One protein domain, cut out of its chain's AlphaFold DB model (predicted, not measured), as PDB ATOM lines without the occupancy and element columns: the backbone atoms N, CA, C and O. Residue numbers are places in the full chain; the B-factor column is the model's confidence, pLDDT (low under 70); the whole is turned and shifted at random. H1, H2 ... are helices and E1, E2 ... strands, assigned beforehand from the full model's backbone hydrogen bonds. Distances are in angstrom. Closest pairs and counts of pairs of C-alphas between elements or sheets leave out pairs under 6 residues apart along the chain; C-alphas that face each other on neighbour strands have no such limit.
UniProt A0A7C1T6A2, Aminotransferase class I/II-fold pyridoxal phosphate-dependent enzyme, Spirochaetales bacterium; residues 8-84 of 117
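What this domain is: This is residues 8 to 84 of the 117 residues of the protein "Aminotransferase class I/II-fold pyridoxal phosphate-dependent enzyme" of Spirochaetales bacterium (UniProt A0A7C1T6A2). The model is a loose arch, with H1 in one limb and a ribbon of two parallel strands, E1 and E2, in the other; H2 is over one side of the ribbon, towards H1, and H3 is over the other side. H1 is near H2 and apart from E2 and H3, and residues 8 to 17 stick out beyond H1 as a free tail. The printed part has 77 residues with three named helices and two named strands, in the order H1, E1, H2, E2, H3; the sheet has the order E1, E2, both parallel, and the class is mixed, helices and strands. The whole is loose, with a radius of gyration of the C-alphas of 14.7 A, and the C-alphas span 37 by 33 by 24 A.

Where its parts are: Residues 8 to 22 hold no named element; C-alpha 8 is at (-41.277, 59.115, -34.510). H1, residues 23 to 34, is the longest helix at 16.5 A from first to last C-alpha and begins at C-alpha 23 at (-22.385, 56.348, -30.332). E1 takes residues 40 to 45 and measures 15.0 A. H2, residues 49 to 57, measures 13.2 A. E2, residues 61 to 68, is the longest strand at 22.3 A. H3, residues 75 to 82, measures 10.3 A and ends at C-alpha 82 at (-26.169, 36.121, -46.479).

How they stand to each other: E1 and E2 are parallel neighbours, with 27 degrees between their directions. The C-alphas of Thr 40 and Lys 61 face each other at 4.5 A. N 41 and O 61 are within hydrogen-bond range at 2.8 A, and so are N 65 and O 43 at 2.8 A. E1, H2 and E2 form a strand-helix-strand unit, two parallel strands joined through a helix, with a right-handed crossover. The closest C-alphas of H2 and E2 are those of Leu 55 and Lys 61, 7.4 A apart. The closest C-alphas of E2 and H3 are those of Ile 65 and Ala 77, at 6.2 A. E1 and H3 are near each other, with 5 pairs of C-alphas within 10 A. H1 and H2 are close but not clearly touching; their closest C-alphas, Phe 28 and Met 54, are 7.0 A apart. Those two helices run the same way at a shallow tilt of 33 degrees, only just short of steep. H3 is apart from H1 and from H2, and H1 is apart from E2. Residues 67 to 68 of E2 also pair with residues 72 to 73, antiparallel. Every O i to N i+4 pair is within hydrogen-bond range in H1 and H3; in H2 it is 3 of 5.

The domain as a whole: The two C-alphas farthest apart, those of Ser 14 and Gly 84, are 37.9 A apart. Without residues 8 to 17, which stand free, the body spans 34 by 27 by 21 A. The printed part has no cut. The links from H1 to E1, E1 to H2 and H2 to E2 are tight, and the one from E2 to H3 is short. The mean pLDDT of the printed part is 88.2, and residue 84 is under 70.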
ATOM      1  N   HIS A   8     -41.745  59.651 -33.225       85.12
ATOM      2  CA  HIS A   8     -41.277  59.115 -34.510       85.12
ATOM      3  C   HIS A   8     -41.781  57.690 -34.819       85.12
ATOM      4  O   HIS A   8     -41.281  57.048 -35.739       85.12
ATOM      5  N   GLY A   9     -42.786  57.194 -34.088       82.38
ATOM      6  CA  GLY A   9     -43.482  55.941 -34.403       82.38
ATOM      7  C   GLY A   9     -42.806  54.669 -33.888       82.38
ATOM      8  O   GLY A   9     -43.194  53.574 -34.289       82.38
ATOM      9  N   THR A  10     -41.822  54.781 -32.994       83.88
ATOM     10  CA  THR A  10     -41.189  53.602 -32.375       83.88
ATOM     11  C   THR A  10     -41.934  53.174 -31.106       83.88
ATOM     12  O   THR A  10     -42.292  54.004 -30.268       83.88
ATOM     13  N   GLN A  11     -42.184  51.870 -30.954       85.75
ATOM     14  CA  GLN A  11     -42.758  51.297 -29.734       85.75
ATOM     15  C   GLN A  11     -41.626  50.921 -28.774       85.75
ATOM     16  O   GLN A  11     -41.055  49.844 -28.891       85.75
ATOM     17  N   LEU A  12     -41.276  51.829 -27.859       87.38
ATOM     18  CA  LEU A  12     -40.202  51.639 -26.876       87.38
ATOM     19  C   LEU A  12     -40.677  52.041 -25.474       87.38
ATOM     20  O   LEU A  12     -41.303  53.096 -25.307       87.38
ATOM     21  N   SER A  13     -40.352  51.227 -24.468       87.38
ATOM     22  CA  SER A  13     -40.454  51.597 -23.054       87.38
ATOM     23  C   SER A  13     -39.243  52.435 -22.631       87.38
ATOM     24  O   SER A  13     -38.210  52.469 -23.296       87.38
ATOM     25  N   SER A  14     -39.346  53.116 -21.489       84.25
ATOM     26  CA  SER A  14     -38.181  53.780 -20.888       84.25
ATOM     27  C   SER A  14     -37.116  52.773 -20.435       84.25
ATOM     28  O   SER A  14     -35.944  53.130 -20.421       84.25
ATOM     29  N   ASP A  15     -37.512  51.538 -20.116       87.94
ATOM     30  CA  ASP A  15     -36.602  50.464 -19.688       87.94
ATOM     31  C   ASP A  15     -35.778  49.879 -20.852       87.94
ATOM     32  O   ASP A  15     -34.740  49.267 -20.621       87.94
ATOM     33  N   ASP A  16     -36.200  50.122 -22.100       87.81
ATOM     34  CA  ASP A  16     -35.487  49.687 -23.309       87.81
ATOM     35  C   ASP A  16     -34.378  50.677 -23.726       87.81
ATOM     36  O   ASP A  16     -33.661  50.446 -24.700       87.81
ATOM     37  N   ILE A  17     -34.245  51.813 -23.025       88.69
ATOM     38  CA  ILE A  17     -33.317  52.893 -23.380       88.69
ATOM     39  C   ILE A  17     -32.140  52.914 -22.409       88.69
ATOM     40  O   ILE A  17     -32.285  53.235 -21.230       88.69
ATOM     41  N   ILE A  18     -30.944  52.688 -22.945       91.06
ATOM     42  CA  ILE A  18     -29.683  52.819 -22.214       91.06
ATOM     43  C   ILE A  18     -28.984  54.107 -22.658       91.06
ATOM     44  O   ILE A  18     -28.809  54.355 -23.851       91.06
ATOM     45  N   ILE A  19     -28.581  54.936 -21.691       92.00
ATOM     46  CA  ILE A  19     -27.758  56.124 -21.945       92.00
ATOM     47  C   ILE A  19     -26.290  55.698 -21.942       92.00
ATOM     48  O   ILE A  19     -25.806  55.164 -20.947       92.00
ATOM     49  N   THR A  20     -25.586  55.967 -23.038       94.81
ATOM     50  CA  THR A  20     -24.142  55.739 -23.187       94.81
ATOM     51  C   THR A  20     -23.399  57.067 -23.324       94.81
ATOM     52  O   THR A  20     -23.985  58.111 -23.629       94.81
ATOM     53  N   ASN A  21     -22.081  57.030 -23.166       94.88
ATOM     54  CA  ASN A  21     -21.154  58.120 -23.433       94.88
ATOM     55  C   ASN A  21     -20.866  58.273 -24.944       94.88
ATOM     56  O   ASN A  21     -19.719  58.378 -25.381       94.88
ATOM     57  N   GLY A  22     -21.923  58.270 -25.760       92.19
ATOM     58  CA  GLY A  22     -21.860  58.476 -27.207       92.19
ATOM     59  C   GLY A  22     -22.023  57.208 -28.047       92.19
ATOM     60  O   GLY A  22     -22.140  56.091 -27.541       92.19
ATOM     61  N   CYS A  23     -22.042  57.399 -29.371       91.81
ATOM     62  CA  CYS A  23     -22.385  56.348 -30.332       91.81
ATOM     63  C   CYS A  23     -21.349  55.221 -30.403       91.81
ATOM     64  O   CYS A  23     -21.721  54.068 -30.598       91.81
ATOM     65  N   GLN A  24     -20.062  55.528 -30.222       93.94
ATOM     66  CA  GLN A  24     -19.010  54.512 -30.261       93.94
ATOM     67  C   GLN A  24     -19.164  53.502 -29.120       93.94
ATOM     68  O   GLN A  24     -19.079  52.303 -29.366       93.94
ATOM     69  N   GLU A  25     -19.453  53.966 -27.902       94.56
ATOM     70  CA  GLU A  25     -19.714  53.070 -26.774       94.56
ATOM     71  C   GLU A  25     -20.992  52.251 -27.000       94.56
ATOM     72  O   GLU A  25     -20.991  51.050 -26.749       94.56
ATOM     73  N   SER A  26     -22.055  52.854 -27.552       95.31
ATOM     74  CA  SER A  26     -23.282  52.117 -27.891       95.31
ATOM     75  C   SER A  26     -23.017  50.968 -28.857       95.31
ATOM     76  O   SER A  26     -23.477  49.856 -28.618       95.31
ATOM     77  N   VAL A  27     -22.278  51.226 -29.942       93.88
ATOM     78  CA  VAL A  27     -21.952  50.203 -30.946       93.88
ATOM     79  C   VAL A  27     -21.063  49.125 -30.336       93.88
ATOM     80  O   VAL A  27     -21.315  47.942 -30.545       93.88
ATOM     81  N   PHE A  28     -20.073  49.512 -29.531       94.12
ATOM     82  CA  PHE A  28     -19.198  48.565 -28.846       94.12
ATOM     83  C   PHE A  28     -19.975  47.628 -27.912       94.12
ATOM     84  O   PHE A  28     -19.815  46.412 -27.990       94.12
ATOM     85  N   LEU A  29     -20.857  48.176 -27.070       94.44
ATOM     86  CA  LEU A  29     -21.702  47.394 -26.165       94.44
ATOM     87  C   LEU A  29     -22.695  46.511 -26.929       94.44
ATOM     88  O   LEU A  29     -22.894  45.357 -26.554       94.44
ATOM     89  N   ALA A  30     -23.280  47.024 -28.015       94.44
ATOM     90  CA  ALA A  30     -24.175  46.244 -28.861       94.44
ATOM     91  C   ALA A  30     -23.447  45.033 -29.455       94.44
ATOM     92  O   ALA A  30     -23.919  43.910 -29.295       94.44
ATOM     93  N   LEU A  31     -22.266  45.234 -30.050       94.56
ATOM     94  CA  LEU A  31     -21.450  44.151 -30.603       94.56
ATOM     95  C   LEU A  31     -21.020  43.148 -29.530       94.56
ATOM     96  O   LEU A  31     -21.134  41.948 -29.752       94.56
ATOM     97  N   LEU A  32     -20.605  43.615 -28.348       94.06
ATOM     98  CA  LEU A  32     -20.301  42.738 -27.212       94.06
ATOM     99  C   LEU A  32     -21.497  41.886 -26.771       94.06
ATOM    100  O   LEU A  32     -21.306  40.781 -26.272       94.06
ATOM    101  N   SER A  33     -22.719  42.402 -26.911       95.19
ATOM    102  CA  SER A  33     -23.928  41.698 -26.475       95.19
ATOM    103  C   SER A  33     -24.428  40.647 -27.469       95.19
ATOM    104  O   SER A  33     -25.067  39.685 -27.047       95.19
ATOM    105  N   ILE A  34     -24.153  40.818 -28.770       95.00
ATOM    106  CA  ILE A  34     -24.719  39.972 -29.839       95.00
ATOM    107  C   ILE A  34     -23.685  39.159 -30.623       95.00
ATOM    108  O   ILE A  34     -24.077  38.261 -31.366       95.00
ATOM    109  N   CYS A  35     -22.392  39.460 -30.493       93.25
ATOM    110  CA  CYS A  35     -21.323  38.791 -31.230       93.25
ATOM    111  C   CYS A  35     -20.345  38.081 -30.293       93.25
ATOM    112  O   CYS A  35     -20.078  38.523 -29.176       93.25
ATOM    113  N   ASN A  36     -19.740  37.012 -30.802       94.62
ATOM    114  CA  ASN A  36     -18.613  36.318 -30.195       94.62
ATOM    115  C   ASN A  36     -17.341  36.499 -31.044       94.62
ATOM    116  O   ASN A  36     -17.424  36.721 -32.256       94.62
ATOM    117  N   PRO A  37     -16.144  36.345 -30.447       93.81
ATOM    118  CA  PRO A  37     -14.894  36.306 -31.198       93.81
ATOM    119  C   PRO A  37     -14.937  35.312 -32.368       93.81
ATOM    120  O   PRO A  37     -15.270  34.139 -32.197       93.81
ATOM    121  N   GLY A  38     -14.553  35.772 -33.558       90.38
ATOM    122  CA  GLY A  38     -14.549  34.986 -34.792       90.38
ATOM    123  C   GLY A  38     -15.827  35.071 -35.631       90.38
ATOM    124  O   GLY A  38     -15.790  34.593 -36.777       90.38
ATOM    125  N   ASP A  39     -16.891  35.692 -35.105       91.81
ATOM    126  CA  ASP A  39     -18.118  35.995 -35.843       91.81
ATOM    127  C   ASP A  39     -17.858  37.024 -36.947       91.81
ATOM    128  O   ASP A  39     -16.919  37.823 -36.889       91.81
ATOM    129  N   THR A  40     -18.698  36.986 -37.978       90.62
ATOM    130  CA  THR A  40     -18.595  37.878 -39.132       90.62
ATOM    131  C   THR A  40     -19.646  38.972 -39.042       90.62
ATOM    132  O   THR A  40     -20.839  38.680 -38.971       90.62
ATOM    133  N   VAL A  41     -19.209  40.225 -39.118       90.62
ATOM    134  CA  VAL A  41     -20.081  41.396 -39.212       90.62
ATOM    135  C   VAL A  41     -20.025  41.930 -40.636       90.62
ATOM    136  O   VAL A  41     -18.947  42.213 -41.163       90.62
ATOM    137  N   ALA A  42     -21.192  42.052 -41.264       90.69
ATOM    138  CA  ALA A  42     -21.321  42.707 -42.556       90.69
ATOM    139  C   ALA A  42     -21.308  44.228 -42.369       90.69
ATOM    140  O   ALA A  42     -22.037  44.759 -41.531       90.69
ATOM    141  N   THR A  43     -20.485  44.925 -43.143       88.44
ATOM    142  CA  THR A  43     -20.338  46.382 -43.069       88.44
ATOM    143  C   THR A  43     -20.342  46.976 -44.462       88.44
ATOM    144  O   THR A  43     -19.871  46.344 -45.403       88.44
ATOM    145  N   GLU A  44     -20.821  48.206 -44.605       85.44
ATOM    146  CA  GLU A  44     -20.663  48.928 -45.864       85.44
ATOM    147  C   GLU A  44     -19.194  49.257 -46.134       85.44
ATOM    148  O   GLU A  44     -18.402  49.442 -45.207       85.44
ATOM    149  N   THR A  45     -18.843  49.392 -47.406       83.81
ATOM    150  CA  THR A  45     -17.591  50.027 -47.797       83.81
ATOM    151  C   THR A  45     -17.908  51.334 -48.530       83.81
ATOM    152  O   THR A  45     -18.683  51.329 -49.485       83.81
ATOM    153  N   PRO A  46     -17.315  52.465 -48.117       78.12
ATOM    154  CA  PRO A  46     -16.359  52.591 -47.019       78.12
ATOM    155  C   PRO A  46     -17.003  52.601 -45.627       78.12
ATOM    156  O   PRO A  46     -17.969  53.317 -45.398       78.12
ATOM    157  N   ILE A  47     -16.394  51.886 -44.677       82.88
ATOM    158  CA  ILE A  47     -16.749  51.962 -43.256       82.88
ATOM    159  C   ILE A  47     -15.979  53.090 -42.557       82.88
ATOM    160  O   ILE A  47     -14.805  53.349 -42.845       82.88
ATOM    161  N   PHE A  48     -16.614  53.734 -41.575       84.38
ATOM    162  CA  PHE A  48     -15.945  54.685 -40.691       84.38
ATOM    163  C   PHE A  48     -14.764  54.035 -39.951       84.38
ATOM    164  O   PHE A  48     -14.931  53.075 -39.199       84.38
ATOM    165  N   PHE A  49     -13.559  54.580 -40.139       82.88
ATOM    166  CA  PHE A  49     -12.306  53.951 -39.704       82.88
ATOM    167  C   PHE A  49     -12.242  53.628 -38.203       82.88
ATOM    168  O   PHE A  49     -11.639  52.628 -37.823       82.88
ATOM    169  N   ASN A  50     -12.897  54.425 -37.351       84.31
ATOM    170  CA  ASN A  50     -12.935  54.174 -35.908       84.31
ATOM    171  C   ASN A  50     -13.607  52.838 -35.552       84.31
ATOM    172  O   ASN A  50     -13.286  52.250 -34.521       84.31
ATOM    173  N   PHE A  51     -14.509  52.331 -36.397       88.12
ATOM    174  CA  PHE A  51     -15.127  51.026 -36.180       88.12
ATOM    175  C   PHE A  51     -14.231  49.865 -36.601       88.12
ATOM    176  O   PHE A  51     -14.374  48.781 -36.054       88.12
ATOM    177  N   ILE A  52     -13.257  50.077 -37.490       89.19
ATOM    178  CA  ILE A  52     -12.330  49.012 -37.900       89.19
ATOM    179  C   ILE A  52     -11.531  48.530 -36.686       89.19
ATOM    180  O   ILE A  52     -11.526  47.341 -36.383       89.19
ATOM    181  N   HIS A  53     -10.945  49.462 -35.930       89.25
ATOM    182  CA  HIS A  53     -10.181  49.123 -34.728       89.25
ATOM    183  C   HIS A  53     -11.050  48.469 -33.640       89.25
ATOM    184  O   HIS A  53     -10.614  47.558 -32.933       89.25
ATOM    185  N   MET A  54     -12.304  48.913 -33.519       92.00
ATOM    186  CA  MET A  54     -13.279  48.336 -32.594       92.00
ATOM    187  C   MET A  54     -13.587  46.870 -32.937       92.00
ATOM    188  O   MET A  54     -13.542  46.012 -32.057       92.00
ATOM    189  N   LEU A  55     -13.851  46.576 -34.212       91.31
ATOM    190  CA  LEU A  55     -14.141  45.225 -34.700       91.31
ATOM    191  C   LEU A  55     -12.930  44.294 -34.538       91.31
ATOM    192  O   LEU A  55     -13.087  43.157 -34.094       91.31
ATOM    193  N   GLU A  56     -11.721  44.793 -34.813       91.75
ATOM    194  CA  GLU A  56     -10.468  44.063 -34.582       91.75
ATOM    195  C   GLU A  56     -10.268  43.718 -33.100       91.75
ATOM    196  O   GLU A  56      -9.919  42.583 -32.770       91.75
ATOM    197  N   THR A  57     -10.540  44.666 -32.196       93.62
ATOM    198  CA  THR A  57     -10.426  44.463 -30.739       93.62
ATOM    199  C   THR A  57     -11.375  43.369 -30.244       93.62
ATOM    200  O   THR A  57     -11.012  42.567 -29.382       93.62
ATOM    201  N   LEU A  58     -12.573  43.298 -30.830       93.88
ATOM    202  CA  LEU A  58     -13.570  42.261 -30.554       93.88
ATOM    203  C   LEU A  58     -13.304  40.938 -31.293       93.88
ATOM    204  O   LEU A  58     -14.073  39.993 -31.142       93.88
ATOM    205  N   GLN A  59     -12.210  40.851 -32.061       94.75
ATOM    206  CA  GLN A  59     -11.816  39.674 -32.846       94.75
ATOM    207  C   GLN A  59     -12.889  39.261 -33.866       94.75
ATOM    208  O   GLN A  59     -13.056  38.078 -34.171       94.75
ATOM    209  N   LEU A  60     -13.620  40.241 -34.396       91.81
ATOM    210  CA  LEU A  60     -14.665  40.036 -35.391       91.81
ATOM    211  C   LEU A  60     -14.075  40.073 -36.802       91.81
ATOM    212  O   LEU A  60     -13.126  40.804 -37.093       91.81
ATOM    213  N   LYS A  61     -14.654  39.279 -37.699       89.19
ATOM    214  CA  LYS A  61     -14.325  39.291 -39.126       89.19
ATOM    215  C   LYS A  61     -15.205  40.309 -39.829       89.19
ATOM    216  O   LYS A  61     -16.409  40.358 -39.599       89.19
ATOM    217  N   ILE A  62     -14.611  41.086 -40.723       87.62
ATOM    218  CA  ILE A  62     -15.329  42.102 -41.490       87.62
ATOM    219  C   ILE A  62     -15.683  41.522 -42.856       87.62
ATOM    220  O   ILE A  62     -14.800  41.065 -43.586       87.62
ATOM    221  N   LEU A  63     -16.971  41.546 -43.195       89.00
ATOM    222  CA  LEU A  63     -17.460  41.274 -44.542       89.00
ATOM    223  C   LEU A  63     -17.927  42.580 -45.180       89.00
ATOM    224  O   LEU A  63     -18.961  43.133 -44.820       89.00
ATOM    225  N   GLU A  64     -17.146  43.063 -46.133       86.12
ATOM    226  CA  GLU A  64     -17.391  44.328 -46.816       86.12
ATOM    227  C   GLU A  64     -18.455  44.189 -47.914       86.12
ATOM    228  O   GLU A  64     -18.281  43.425 -48.870       86.12
ATOM    229  N   ILE A  65     -19.534  44.965 -47.794       87.50
ATOM    230  CA  ILE A  65     -20.603  45.102 -48.783       87.50
ATOM    231  C   ILE A  65     -20.454  46.461 -49.481       87.50
ATOM    232  O   ILE A  65     -20.489  47.501 -48.819       87.50
ATOM    233  N   PRO A  66     -20.276  46.499 -50.809       83.56
ATOM    234  CA  PRO A  66     -20.089  47.757 -51.513       83.56
ATOM    235  C   PRO A  66     -21.310  48.675 -51.437       83.56
ATOM    236  O   PRO A  66     -22.457  48.228 -51.486       83.56
ATOM    237  N   CYS A  67     -21.029  49.972 -51.338       82.88
ATOM    238  CA  CYS A  67     -22.009  51.044 -51.239       82.88
ATOM    239  C   CYS A  67     -21.671  52.161 -52.243       82.88
ATOM    240  O   CYS A  67     -20.493  52.452 -52.482       82.88
ATOM    241  N   THR A  68     -22.692  52.773 -52.847       80.75
ATOM    242  CA  THR A  68     -22.568  53.956 -53.716       80.75
ATOM    243  C   THR A  68     -23.308  55.142 -53.099       80.75
ATOM    244  O   THR A  68     -24.244  54.973 -52.325       80.75
ATOM    245  N   CYS A  69     -22.916  56.373 -53.439       78.69
ATOM    246  CA  CYS A  69     -23.595  57.565 -52.914       78.69
ATOM    247  C   CYS A  69     -25.033  57.727 -53.434       78.69
ATOM    248  O   CYS A  69     -25.829  58.426 -52.814       78.69
ATOM    249  N   GLU A  70     -25.338  57.140 -54.591       84.56
ATOM    250  CA  GLU A  70     -26.626  57.286 -55.275       84.56
ATOM    251  C   GLU A  70     -27.642  56.248 -54.788       84.56
ATOM    252  O   GLU A  70     -28.797  56.587 -54.543       84.56
ATOM    253  N   GLU A  71     -27.203  54.998 -54.616       81.69
ATOM    254  CA  GLU A  71     -28.083  53.857 -54.331       81.69
ATOM    255  C   GLU A  71     -27.872  53.274 -52.926       81.69
ATOM    256  O   GLU A  71     -28.692  52.493 -52.446       81.69
ATOM    257  N   GLY A  72     -26.807  53.676 -52.228       85.12
ATOM    258  CA  GLY A  72     -26.448  53.120 -50.930       85.12
ATOM    259  C   GLY A  72     -25.832  51.726 -51.052       85.12
ATOM    260  O   GLY A  72     -25.142  51.410 -52.023       85.12
ATOM    261  N   MET A  73     -26.031  50.898 -50.024       85.38
ATOM    262  CA  MET A  73     -25.499  49.535 -49.961       85.38
ATOM    263  C   MET A  73     -26.148  48.650 -51.031       85.38
ATOM    264  O   MET A  73     -27.373  48.585 -51.115       85.38
ATOM    265  N   SER A  74     -25.343  47.909 -51.800       86.88
ATOM    266  CA  SER A  74     -25.875  46.944 -52.772       86.88
ATOM    267  C   SER A  74     -26.584  45.799 -52.051       86.88
ATOM    268  O   SER A  74     -25.959  44.979 -51.366       86.88
ATOM    269  N   ILE A  75     -27.900  45.730 -52.242       89.38
ATOM    270  CA  ILE A  75     -28.748  44.676 -51.685       89.38
ATOM    271  C   ILE A  75     -28.404  43.329 -52.319       89.38
ATOM    272  O   ILE A  75     -28.353  42.324 -51.620       89.38
ATOM    273  N   GLU A  76     -28.052  43.303 -53.603       86.25
ATOM    274  CA  GLU A  76     -27.646  42.083 -54.308       86.25
ATOM    275  C   GLU A  76     -26.357  41.498 -53.712       86.25
ATOM    276  O   GLU A  76     -26.227  40.283 -53.531       86.25
ATOM    277  N   ALA A  77     -25.391  42.362 -53.380       86.69
ATOM    278  CA  ALA A  77     -24.164  41.948 -52.710       86.69
ATOM    279  C   ALA A  77     -24.445  41.447 -51.283       86.69
ATOM    280  O   ALA A  77     -23.873  40.432 -50.871       86.69
ATOM    281  N   LEU A  78     -25.355  42.108 -50.557       87.69
ATOM    282  CA  LEU A  78     -25.791  41.691 -49.223       87.69
ATOM    283  C   LEU A  78     -26.502  40.327 -49.246       87.69
ATOM    284  O   LEU A  78     -26.179  39.451 -48.443       87.69
ATOM    285  N   GLU A  79     -27.421  40.100 -50.183       88.50
ATOM    286  CA  GLU A  79     -28.113  38.817 -50.356       88.50
ATOM    287  C   GLU A  79     -27.129  37.688 -50.691       88.50
ATOM    288  O   GLU A  79     -27.196  36.600 -50.109       88.50
ATOM    289  N   CYS A  80     -26.159  37.953 -51.573       84.56
ATOM    290  CA  CYS A  80     -25.107  36.994 -51.919       84.56
ATOM    291  C   CYS A  80     -24.230  36.623 -50.707       84.56
ATOM    292  O   CYS A  80     -23.850  35.455 -50.540       84.56
ATOM    293  N   ALA A  81     -23.938  37.606 -49.851       83.62
ATOM    294  CA  ALA A  81     -23.212  37.427 -48.599       83.62
ATOM    295  C   ALA A  81     -23.995  36.582 -47.577       83.62
ATOM    296  O   ALA A  81     -23.423  35.670 -46.975       83.62
ATOM    297  N   LEU A  82     -25.297  36.843 -47.414       82.75
ATOM    298  CA  LEU A  82     -26.169  36.121 -46.479       82.75
ATOM    299  C   LEU A  82     -26.477  34.683 -46.935       82.75
ATOM    300  O   LEU A  82     -26.590  33.786 -46.101       82.75
ATOM    301  N   GLY A  83     -26.556  34.433 -48.245       76.94
ATOM    302  CA  GLY A  83     -26.879  33.124 -48.834       76.94
ATOM    303  C   GLY A  83     -25.795  32.038 -48.715       76.94
ATOM    304  O   GLY A  83     -25.905  30.995 -49.358       76.94
ATOM    305  N   GLY A  84     -24.727  32.256 -47.938       54.56
ATOM    306  CA  GLY A  84     -23.652  31.273 -47.729       54.56
ATOM    307  C   GLY A  84     -22.647  31.163 -48.884       54.56
ATOM    308  O   GLY A  84     -21.747  30.324 -48.854       54.56
TER     309      GLY A  84